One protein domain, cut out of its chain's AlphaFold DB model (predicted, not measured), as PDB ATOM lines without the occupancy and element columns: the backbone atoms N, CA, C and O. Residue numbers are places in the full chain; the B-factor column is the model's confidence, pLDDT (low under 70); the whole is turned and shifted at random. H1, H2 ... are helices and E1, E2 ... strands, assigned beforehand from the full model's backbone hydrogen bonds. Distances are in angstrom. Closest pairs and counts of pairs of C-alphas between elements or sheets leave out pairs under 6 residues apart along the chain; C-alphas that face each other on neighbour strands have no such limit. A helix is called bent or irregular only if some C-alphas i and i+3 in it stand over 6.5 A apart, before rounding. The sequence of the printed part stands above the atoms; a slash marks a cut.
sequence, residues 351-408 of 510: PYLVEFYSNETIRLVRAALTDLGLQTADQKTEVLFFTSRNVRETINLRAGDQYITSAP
ATOM      1  N   PRO A 351       0.445  -8.149  30.691       68.38
ATOM      2  CA  PRO A 351       1.531  -8.978  30.149       68.38
ATOM      3  C   PRO A 351       1.890  -8.696  28.681       68.38
ATOM      4  O   PRO A 351       3.066  -8.732  28.326       68.38
ATOM      5  N   TYR A 352       0.904  -8.319  27.854       73.94
ATOM      6  CA  TYR A 352       1.116  -7.974  26.442       73.94
ATOM      7  C   TYR A 352       2.078  -6.787  26.236       73.94
ATOM      8  O   TYR A 352       2.781  -6.737  25.230       73.94
ATOM      9  N   LEU A 353       2.143  -5.837  27.180       76.31
ATOM     10  CA  LEU A 353       3.079  -4.709  27.100       76.31
ATOM     11  C   LEU A 353       4.517  -5.183  27.308       76.31
ATOM     12  O   LEU A 353       5.415  -4.742  26.596       76.31
ATOM     13  N   VAL A 354       4.734  -6.098  28.258       79.44
ATOM     14  CA  VAL A 354       6.063  -6.668  28.507       79.44
ATOM     15  C   VAL A 354       6.519  -7.480  27.299       79.44
ATOM     16  O   VAL A 354       7.667  -7.341  26.886       79.44
ATOM     17  N   GLU A 355       5.623  -8.262  26.696       80.31
ATOM     18  CA  GLU A 355       5.890  -8.994  25.455       80.31
ATOM     19  C   GLU A 355       6.290  -8.050  24.310       80.31
ATOM     20  O   GLU A 355       7.354  -8.223  23.715       80.31
ATOM     21  N   PHE A 356       5.505  -6.995  24.060       79.69
ATOM     22  CA  PHE A 356       5.790  -6.000  23.022       79.69
ATOM     23  C   PHE A 356       7.158  -5.319  23.212       79.69
ATOM     24  O   PHE A 356       7.995  -5.344  22.308       79.69
ATOM     25  N   TYR A 357       7.426  -4.758  24.398       84.81
ATOM     26  CA  TYR A 357       8.690  -4.063  24.673       84.81
ATOM     27  C   TYR A 357       9.905  -4.998  24.682       84.81
ATOM     28  O   TYR A 357      10.987  -4.599  24.245       84.81
ATOM     29  N   SER A 358       9.743  -6.240  25.143       84.12
ATOM     30  CA  SER A 358      10.812  -7.243  25.108       84.12
ATOM     31  C   SER A 358      11.154  -7.628  23.670       84.12
ATOM     32  O   SER A 358      12.331  -7.655  23.319       84.12
ATOM     33  N   ASN A 359      10.147  -7.850  22.820       86.44
ATOM     34  CA  ASN A 359      10.340  -8.180  21.406       86.44
ATOM     35  C   ASN A 359      11.045  -7.055  20.639       86.44
ATOM     36  O   ASN A 359      12.001  -7.319  19.908       86.44
ATOM     37  N   GLU A 360      10.649  -5.799  20.854       85.50
ATOM     38  CA  GLU A 360      11.307  -4.658  20.209       85.50
ATOM     39  C   GLU A 360      12.747  -4.459  20.717       85.50
ATOM     40  O   GLU A 360      13.662  -4.210  19.932       85.50
ATOM     41  N   THR A 361      12.992  -4.675  22.013       86.25
ATOM     42  CA  THR A 361      14.353  -4.628  22.577       86.25
ATOM     43  C   THR A 361      15.238  -5.737  21.995       86.25
ATOM     44  O   THR A 361      16.370  -5.466  21.595       86.25
ATOM     45  N   ILE A 362      14.729  -6.970  21.882       86.69
ATOM     46  CA  ILE A 362      15.440  -8.091  21.246       86.69
ATOM     47  C   ILE A 362      15.763  -7.752  19.786       86.69
ATOM     48  O   ILE A 362      16.895  -7.968  19.353       86.69
ATOM     49  N   ARG A 363      14.818  -7.165  19.038       86.19
ATOM     50  CA  ARG A 363      15.026  -6.738  17.645       86.19
ATOM     51  C   ARG A 363      16.180  -5.738  17.516       86.19
ATOM     52  O   ARG A 363      17.057  -5.936  16.677       86.19
ATOM     53  N   LEU A 364      16.211  -4.707  18.362       87.75
ATOM     54  CA  LEU A 364      17.271  -3.690  18.369       87.75
ATOM     55  C   LEU A 364      18.637  -4.272  18.767       87.75
ATOM     56  O   LEU A 364      19.641  -3.983  18.116       87.75
ATOM     57  N   VAL A 365      18.682  -5.135  19.787       87.38
ATOM     58  CA  VAL A 365      19.922  -5.811  20.209       87.38
ATOM     59  C   VAL A 365      20.452  -6.738  19.109       87.38
ATOM     60  O   VAL A 365      21.656  -6.757  18.865       87.38
ATOM     61  N   ARG A 366      19.584  -7.468  18.394       84.69
ATOM     62  CA  ARG A 366      19.986  -8.306  17.249       84.69
ATOM     63  C   ARG A 366      20.549  -7.500  16.086       84.69
ATOM     64  O   ARG A 366      21.523  -7.954  15.492       84.69
ATOM     65  N   ALA A 367      19.963  -6.343  15.768       85.94
ATOM     66  CA  ALA A 367      20.483  -5.465  14.721       85.94
ATOM     67  C   ALA A 367      21.922  -5.042  15.062       85.94
ATOM     68  O   ALA A 367      22.845  -5.384  14.331       85.94
ATOM     69  N   ALA A 368      22.129  -4.486  16.260       88.25
ATOM     70  CA  ALA A 368      23.454  -4.085  16.730       88.25
ATOM     71  C   ALA A 368      24.466  -5.249  16.807       88.25
ATOM     72  O   ALA A 368      25.649  -5.052  16.551       88.25
ATOM     73  N   LEU A 369      24.033  -6.471  17.149       88.75
ATOM     74  CA  LEU A 369      24.902  -7.656  17.103       88.75
ATOM     75  C   LEU A 369      25.263  -8.054  15.665       88.75
ATOM     76  O   LEU A 369      26.414  -8.397  15.413       88.75
ATOM     77  N   THR A 370      24.320  -7.952  14.726       88.88
ATOM     78  CA  THR A 370      24.560  -8.215  13.297       88.88
ATOM     79  C   THR A 370      25.559  -7.216  12.711       88.88
ATOM     80  O   THR A 370      26.492  -7.633  12.030       88.88
ATOM     81  N   ASP A 371      25.436  -5.933  13.061       89.75
ATOM     82  CA  ASP A 371      26.378  -4.872  12.670       89.75
ATOM     83  C   ASP A 371      27.804  -5.119  13.209       89.75
ATOM     84  O   ASP A 371      28.793  -4.675  12.628       89.75
ATOM     85  N   LEU A 372      27.921  -5.863  14.315       91.88
ATOM     86  CA  LEU A 372      29.182  -6.311  14.919       91.88
ATOM     87  C   LEU A 372      29.659  -7.684  14.397       91.88
ATOM     88  O   LEU A 372      30.649  -8.216  14.902       91.88
ATOM     89  N   GLY A 373      28.962  -8.284  13.426       88.00
ATOM     90  CA  GLY A 373      29.273  -9.610  12.878       88.00
ATOM     91  C   GLY A 373      28.954 -10.786  13.813       88.00
ATOM     92  O   GLY A 373      29.459 -11.890  13.609       88.00
ATOM     93  N   LEU A 374      28.137 -10.576  14.851       88.19
ATOM     94  CA  LEU A 374      27.780 -11.578  15.856       88.19
ATOM     95  C   LEU A 374      26.377 -12.150  15.614       88.19
ATOM     96  O   LEU A 374      25.394 -11.420  15.508       88.19
ATOM     97  N   GLN A 375      26.270 -13.478  15.612       82.62
ATOM     98  CA  GLN A 375      24.998 -14.196  15.498       82.62
ATOM     99  C   GLN A 375      24.527 -14.730  16.858       82.62
ATOM    100  O   GLN A 375      25.328 -15.075  17.729       82.62
ATOM    101  N   THR A 376      23.209 -14.809  17.040       82.25
ATOM    102  CA  THR A 376      22.562 -15.311  18.262       82.25
ATOM    103  C   THR A 376      22.043 -16.735  18.059       82.25
ATOM    104  O   THR A 376      21.560 -17.088  16.988       82.25
ATOM    105  N   ALA A 377      22.183 -17.582  19.082       84.31
ATOM    106  CA  ALA A 377      21.768 -18.983  19.032       84.31
ATOM    107  C   ALA A 377      20.330 -19.140  19.553       84.31
ATOM    108  O   ALA A 377      20.109 -19.507  20.710       84.31
ATOM    109  N   ASP A 378      19.356 -18.856  18.692       80.25
ATOM    110  CA  ASP A 378      17.932 -18.758  19.057       80.25
ATOM    111  C   ASP A 378      17.391 -20.051  19.680       80.25
ATOM    112  O   ASP A 378      16.785 -20.026  20.748       80.25
ATOM    113  N   GLN A 379      17.789 -21.195  19.122       79.88
ATOM    114  CA  GLN A 379      17.467 -22.545  19.607       79.88
ATOM    115  C   GLN A 379      17.958 -22.851  21.037       79.88
ATOM    116  O   GLN A 379      17.529 -23.837  21.631       79.88
ATOM    117  N   LYS A 380      18.890 -22.055  21.580       82.62
ATOM    118  CA  LYS A 380      19.447 -22.197  22.940       82.62
ATOM    119  C   LYS A 380      18.967 -21.101  23.894       82.62
ATOM    120  O   LYS A 380      19.434 -21.041  25.031       82.62
ATOM    121  N   THR A 381      18.100 -20.204  23.432       82.94
ATOM    122  CA  THR A 381      17.634 -19.067  24.223       82.94
ATOM    123  C   THR A 381      16.418 -19.483  25.044       82.94
ATOM    124  O   THR A 381      15.355 -19.767  24.505       82.94
ATOM    125  N   GLU A 382      16.575 -19.513  26.366       83.00
ATOM    126  CA  GLU A 382      15.478 -19.724  27.314       83.00
ATOM    127  C   GLU A 382      15.004 -18.379  27.879       83.00
ATOM    128  O   GLU A 382      15.805 -17.483  28.151       83.00
ATOM    129  N   VAL A 383      13.693 -18.243  28.092       84.88
ATOM    130  CA  VAL A 383      13.066 -17.025  28.626       84.88
ATOM    131  C   VAL A 383      12.380 -17.347  29.948       84.88
ATOM    132  O   VAL A 383      11.555 -18.255  30.010       84.88
ATOM    133  N   LEU A 384      12.666 -16.563  30.990       84.88
ATOM    134  CA  LEU A 384      11.943 -16.589  32.263       84.88
ATOM    135  C   LEU A 384      11.218 -15.258  32.470       84.88
ATOM    136  O   LEU A 384      11.851 -14.203  32.488       84.88
ATOM    137  N   PHE A 385       9.902 -15.304  32.677       84.12
ATOM    138  CA  PHE A 385       9.118 -14.123  33.031       84.12
ATOM    139  C   PHE A 385       8.975 -14.016  34.553       84.12
ATOM    140  O   PHE A 385       8.355 -14.870  35.184       84.12
ATOM    141  N   PHE A 386       9.552 -12.974  35.157       82.50
ATOM    142  CA  PHE A 386       9.414 -12.723  36.591       82.50
ATOM    143  C   PHE A 386       8.081 -12.035  36.900       82.50
ATOM    144  O   PHE A 386       7.804 -10.957  36.382       82.50
ATOM    145  N   THR A 387       7.277 -12.622  37.791       76.00
ATOM    146  CA  THR A 387       5.993 -12.036  38.210       76.00
ATOM    147  C   THR A 387       5.748 -12.213  39.708       76.00
ATOM    148  O   THR A 387       6.036 -13.253  40.302       76.00
ATOM    149  N   SER A 388       5.193 -11.184  40.349       69.25
ATOM    150  CA  SER A 388       4.710 -11.256  41.734       69.25
ATOM    151  C   SER A 388       3.321 -11.903  41.830       69.25
ATOM    152  O   SER A 388       2.957 -12.434  42.889       69.25
ATOM    153  N   ARG A 389       2.565 -11.901  40.720       69.12
ATOM    154  CA  ARG A 389       1.185 -12.392  40.628       69.12
ATOM    155  C   ARG A 389       1.104 -13.894  40.913       69.12
ATOM    156  O   ARG A 389       2.076 -14.643  40.813       69.12
ATOM    157  N   ASN A 390      -0.078 -14.336  41.344       61.69
ATOM    158  CA  ASN A 390      -0.314 -15.742  41.686       61.69
ATOM    159  C   ASN A 390      -0.742 -16.589  40.473       61.69
ATOM    160  O   ASN A 390      -0.615 -17.810  40.510       61.69
ATOM    161  N   VAL A 391      -1.225 -15.937  39.411       66.88
ATOM    162  CA  VAL A 391      -1.545 -16.551  38.117       66.88
ATOM    163  C   VAL A 391      -0.245 -16.826  37.359       66.88
ATOM    164  O   VAL A 391       0.669 -16.003  37.378       66.88
ATOM    165  N   ARG A 392      -0.154 -17.983  36.694       61.91
ATOM    166  CA  ARG A 392       0.931 -18.267  35.747       61.91
ATOM    167  C   ARG A 392       0.652 -17.527  34.444       61.91
ATOM    168  O   ARG A 392      -0.118 -18.001  33.619       61.91
ATOM    169  N   GLU A 393       1.263 -16.364  34.298       70.00
ATOM    170  CA  GLU A 393       1.291 -15.607  33.049       70.00
ATOM    171  C   GLU A 393       2.449 -16.133  32.186       70.00
ATOM    172  O   GLU A 393       3.571 -16.273  32.675       70.00
ATOM    173  N   THR A 394       2.175 -16.445  30.921       75.75
ATOM    174  CA  THR A 394       3.181 -16.820  29.917       75.75
ATOM    175  C   THR A 394       3.286 -15.726  28.866       75.75
ATOM    176  O   THR A 394       2.254 -15.236  28.410       75.75
ATOM    177  N   ILE A 395       4.508 -15.391  28.458       78.56
ATOM    178  CA  ILE A 395       4.789 -14.467  27.348       78.56
ATOM    179  C   ILE A 395       5.459 -15.222  26.198       78.56
ATOM    180  O   ILE A 395       6.186 -16.191  26.434       78.56
ATOM    181  N   ASN A 396       5.235 -14.770  24.967       82.69
ATOM    182  CA  ASN A 396       5.844 -15.321  23.759       82.69
ATOM    183  C   ASN A 396       6.822 -14.308  23.158       82.69
ATOM    184  O   ASN A 396       6.424 -13.291  22.591       82.69
ATOM    185  N   LEU A 397       8.120 -14.586  23.270       82.25
ATOM    186  CA  LEU A 397       9.152 -13.728  22.693       82.25
ATOM    187  C   LEU A 397       9.602 -14.249  21.327       82.25
ATOM    188  O   LEU A 397       9.711 -15.454  21.121       82.25
ATOM    189  N   ARG A 398       9.877 -13.344  20.388       81.25
ATOM    190  CA  ARG A 398      10.387 -13.665  19.052       81.25
ATOM    191  C   ARG A 398      11.896 -13.426  19.006       81.25
ATOM    192  O   ARG A 398      12.350 -12.284  19.039       81.25
ATOM    193  N   ALA A 399      12.666 -14.503  18.887       76.81
ATOM    194  CA  ALA A 399      14.103 -14.462  18.636       76.81
ATOM    195  C   ALA A 399      14.358 -14.875  17.181       76.81
ATOM    196  O   ALA A 399      14.300 -16.055  16.839       76.81
ATOM    197  N   GLY A 400      14.563 -13.883  16.308       74.62
ATOM    198  CA  GLY A 400      14.686 -14.122  14.869       74.62
ATOM    199  C   GLY A 400      13.389 -14.686  14.294       74.62
ATOM    200  O   GLY A 400      12.342 -14.042  14.381       74.62
ATOM    201  N   ASP A 401      13.456 -15.896  13.751       74.00
ATOM    202  CA  ASP A 401      12.303 -16.616  13.197       74.00
ATOM    203  C   ASP A 401      11.700 -17.638  14.171       74.00
ATOM    204  O   ASP A 401      10.697 -18.280  13.858       74.00
ATOM    205  N   GLN A 402      12.266 -17.768  15.376       80.25
ATOM    206  CA  GLN A 402      11.790 -18.696  16.393       80.25
ATOM    207  C   GLN A 402      10.955 -17.978  17.465       80.25
ATOM    208  O   GLN A 402      11.350 -16.947  18.016       80.25
ATOM    209  N   TYR A 403       9.797 -18.554  17.786       82.38
ATOM    210  CA  TYR A 403       8.972 -18.144  18.922       82.38
ATOM    211  C   TYR A 403       9.378 -18.939  20.166       82.38
ATOM    212  O   TYR A 403       9.407 -20.170  20.146       82.38
ATOM    213  N   ILE A 404       9.683 -18.228  21.248       84.81
ATOM    214  CA  ILE A 404      10.114 -18.771  22.535       84.81
ATOM    215  C   ILE A 404       9.058 -18.405  23.578       84.81
ATOM    216  O   ILE A 404       8.941 -17.251  23.995       84.81
ATOM    217  N   THR A 405       8.290 -19.396  24.022       84.38
ATOM    218  CA  THR A 405       7.381 -19.240  25.162       84.38
ATOM    219  C   THR A 405       8.177 -19.245  26.467       84.38
ATOM    220  O   THR A 405       9.081 -20.060  26.653       84.38
ATOM    221  N   SER A 406       7.831 -18.358  27.399       84.06
ATOM    222  CA  SER A 406       8.478 -18.284  28.712       84.06
ATOM    223  C   SER A 406       8.334 -19.585  29.513       84.06
ATOM    224  O   SER A 406       7.214 -20.029  29.789       84.06
ATOM    225  N   ALA A 407       9.456 -20.148  29.955       84.19
ATOM    226  CA  ALA A 407       9.499 -21.312  30.829       84.19
ATOM    227  C   ALA A 407       9.131 -20.942  32.285       84.19
ATOM    228  O   ALA A 407       9.372 -19.813  32.719       84.19
ATOM    229  N   PRO A 408       8.572 -21.874  33.084       81.19
ATOM    230  CA  PRO A 408       8.261 -21.627  34.497       81.19
ATOM    231  C   PRO A 408       9.514 -21.559  35.392       81.19
ATOM    232  O   PRO A 408       9.476 -20.943  36.463       81.19
TER     233      PRO A 408
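This is residues 351 to 408 of the 510 residues of an uncharacterized protein of Trichogramma brassicae (UniProt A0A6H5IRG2). One long straight helix, H1, lies side by side with a small two-stranded hairpin, with E1 next to the helix and E2 on the far side of E1. From the end of H1 a long looping link folds back past the hairpin to a turn at Asn 390, then enters E1; residues 368 to 373 stick out at the other end of the long axis. The printed part has 58 residues with one named helix and two named strands, in the order H1, E1, E2; the sheet, order E1 - E2, is antiparallel and the class is mixed, helices and strands. It is only just loose, close to compact, with a radius of gyration of the C-alphas of 12.5 A, and only just elongated, spanning 42 by 21 by 17 A.

H1, residues 351 to 371, is not bent, and every O i to N i+4 pair in it is within hydrogen-bond range. A long link of 24 residues leads to E1, residues 396 to 399. The closest C-alphas of H1 and E1 are those of Asn 359 and Leu 397, 5.8 A apart. E1 and E2, residues 402 to 405, form a hairpin with a tight link, their directions at 149 degrees. N 397 and O 404 are 2.9 A apart and N 404 and O 397 2.8 A, both within hydrogen-bond range. H1 and E2 are apart.

H1 begins at C-alpha 351 (1.531, -8.978, 30.149) and ends at C-alpha 371 (26.378, -4.872, 12.670), 30.7 A in length. E1 and E2 each measure 9.8 A from first to last C-alpha; E2 ends at C-alpha 405 (7.381, -19.240, 25.162).

The two C-alphas farthest apart, those of Gly 373 and Asn 390, are 41.7 A apart. The printed part has no cut. Its mean pLDDT is 81.1; residue 351 and residues 388 to 392 are under 70.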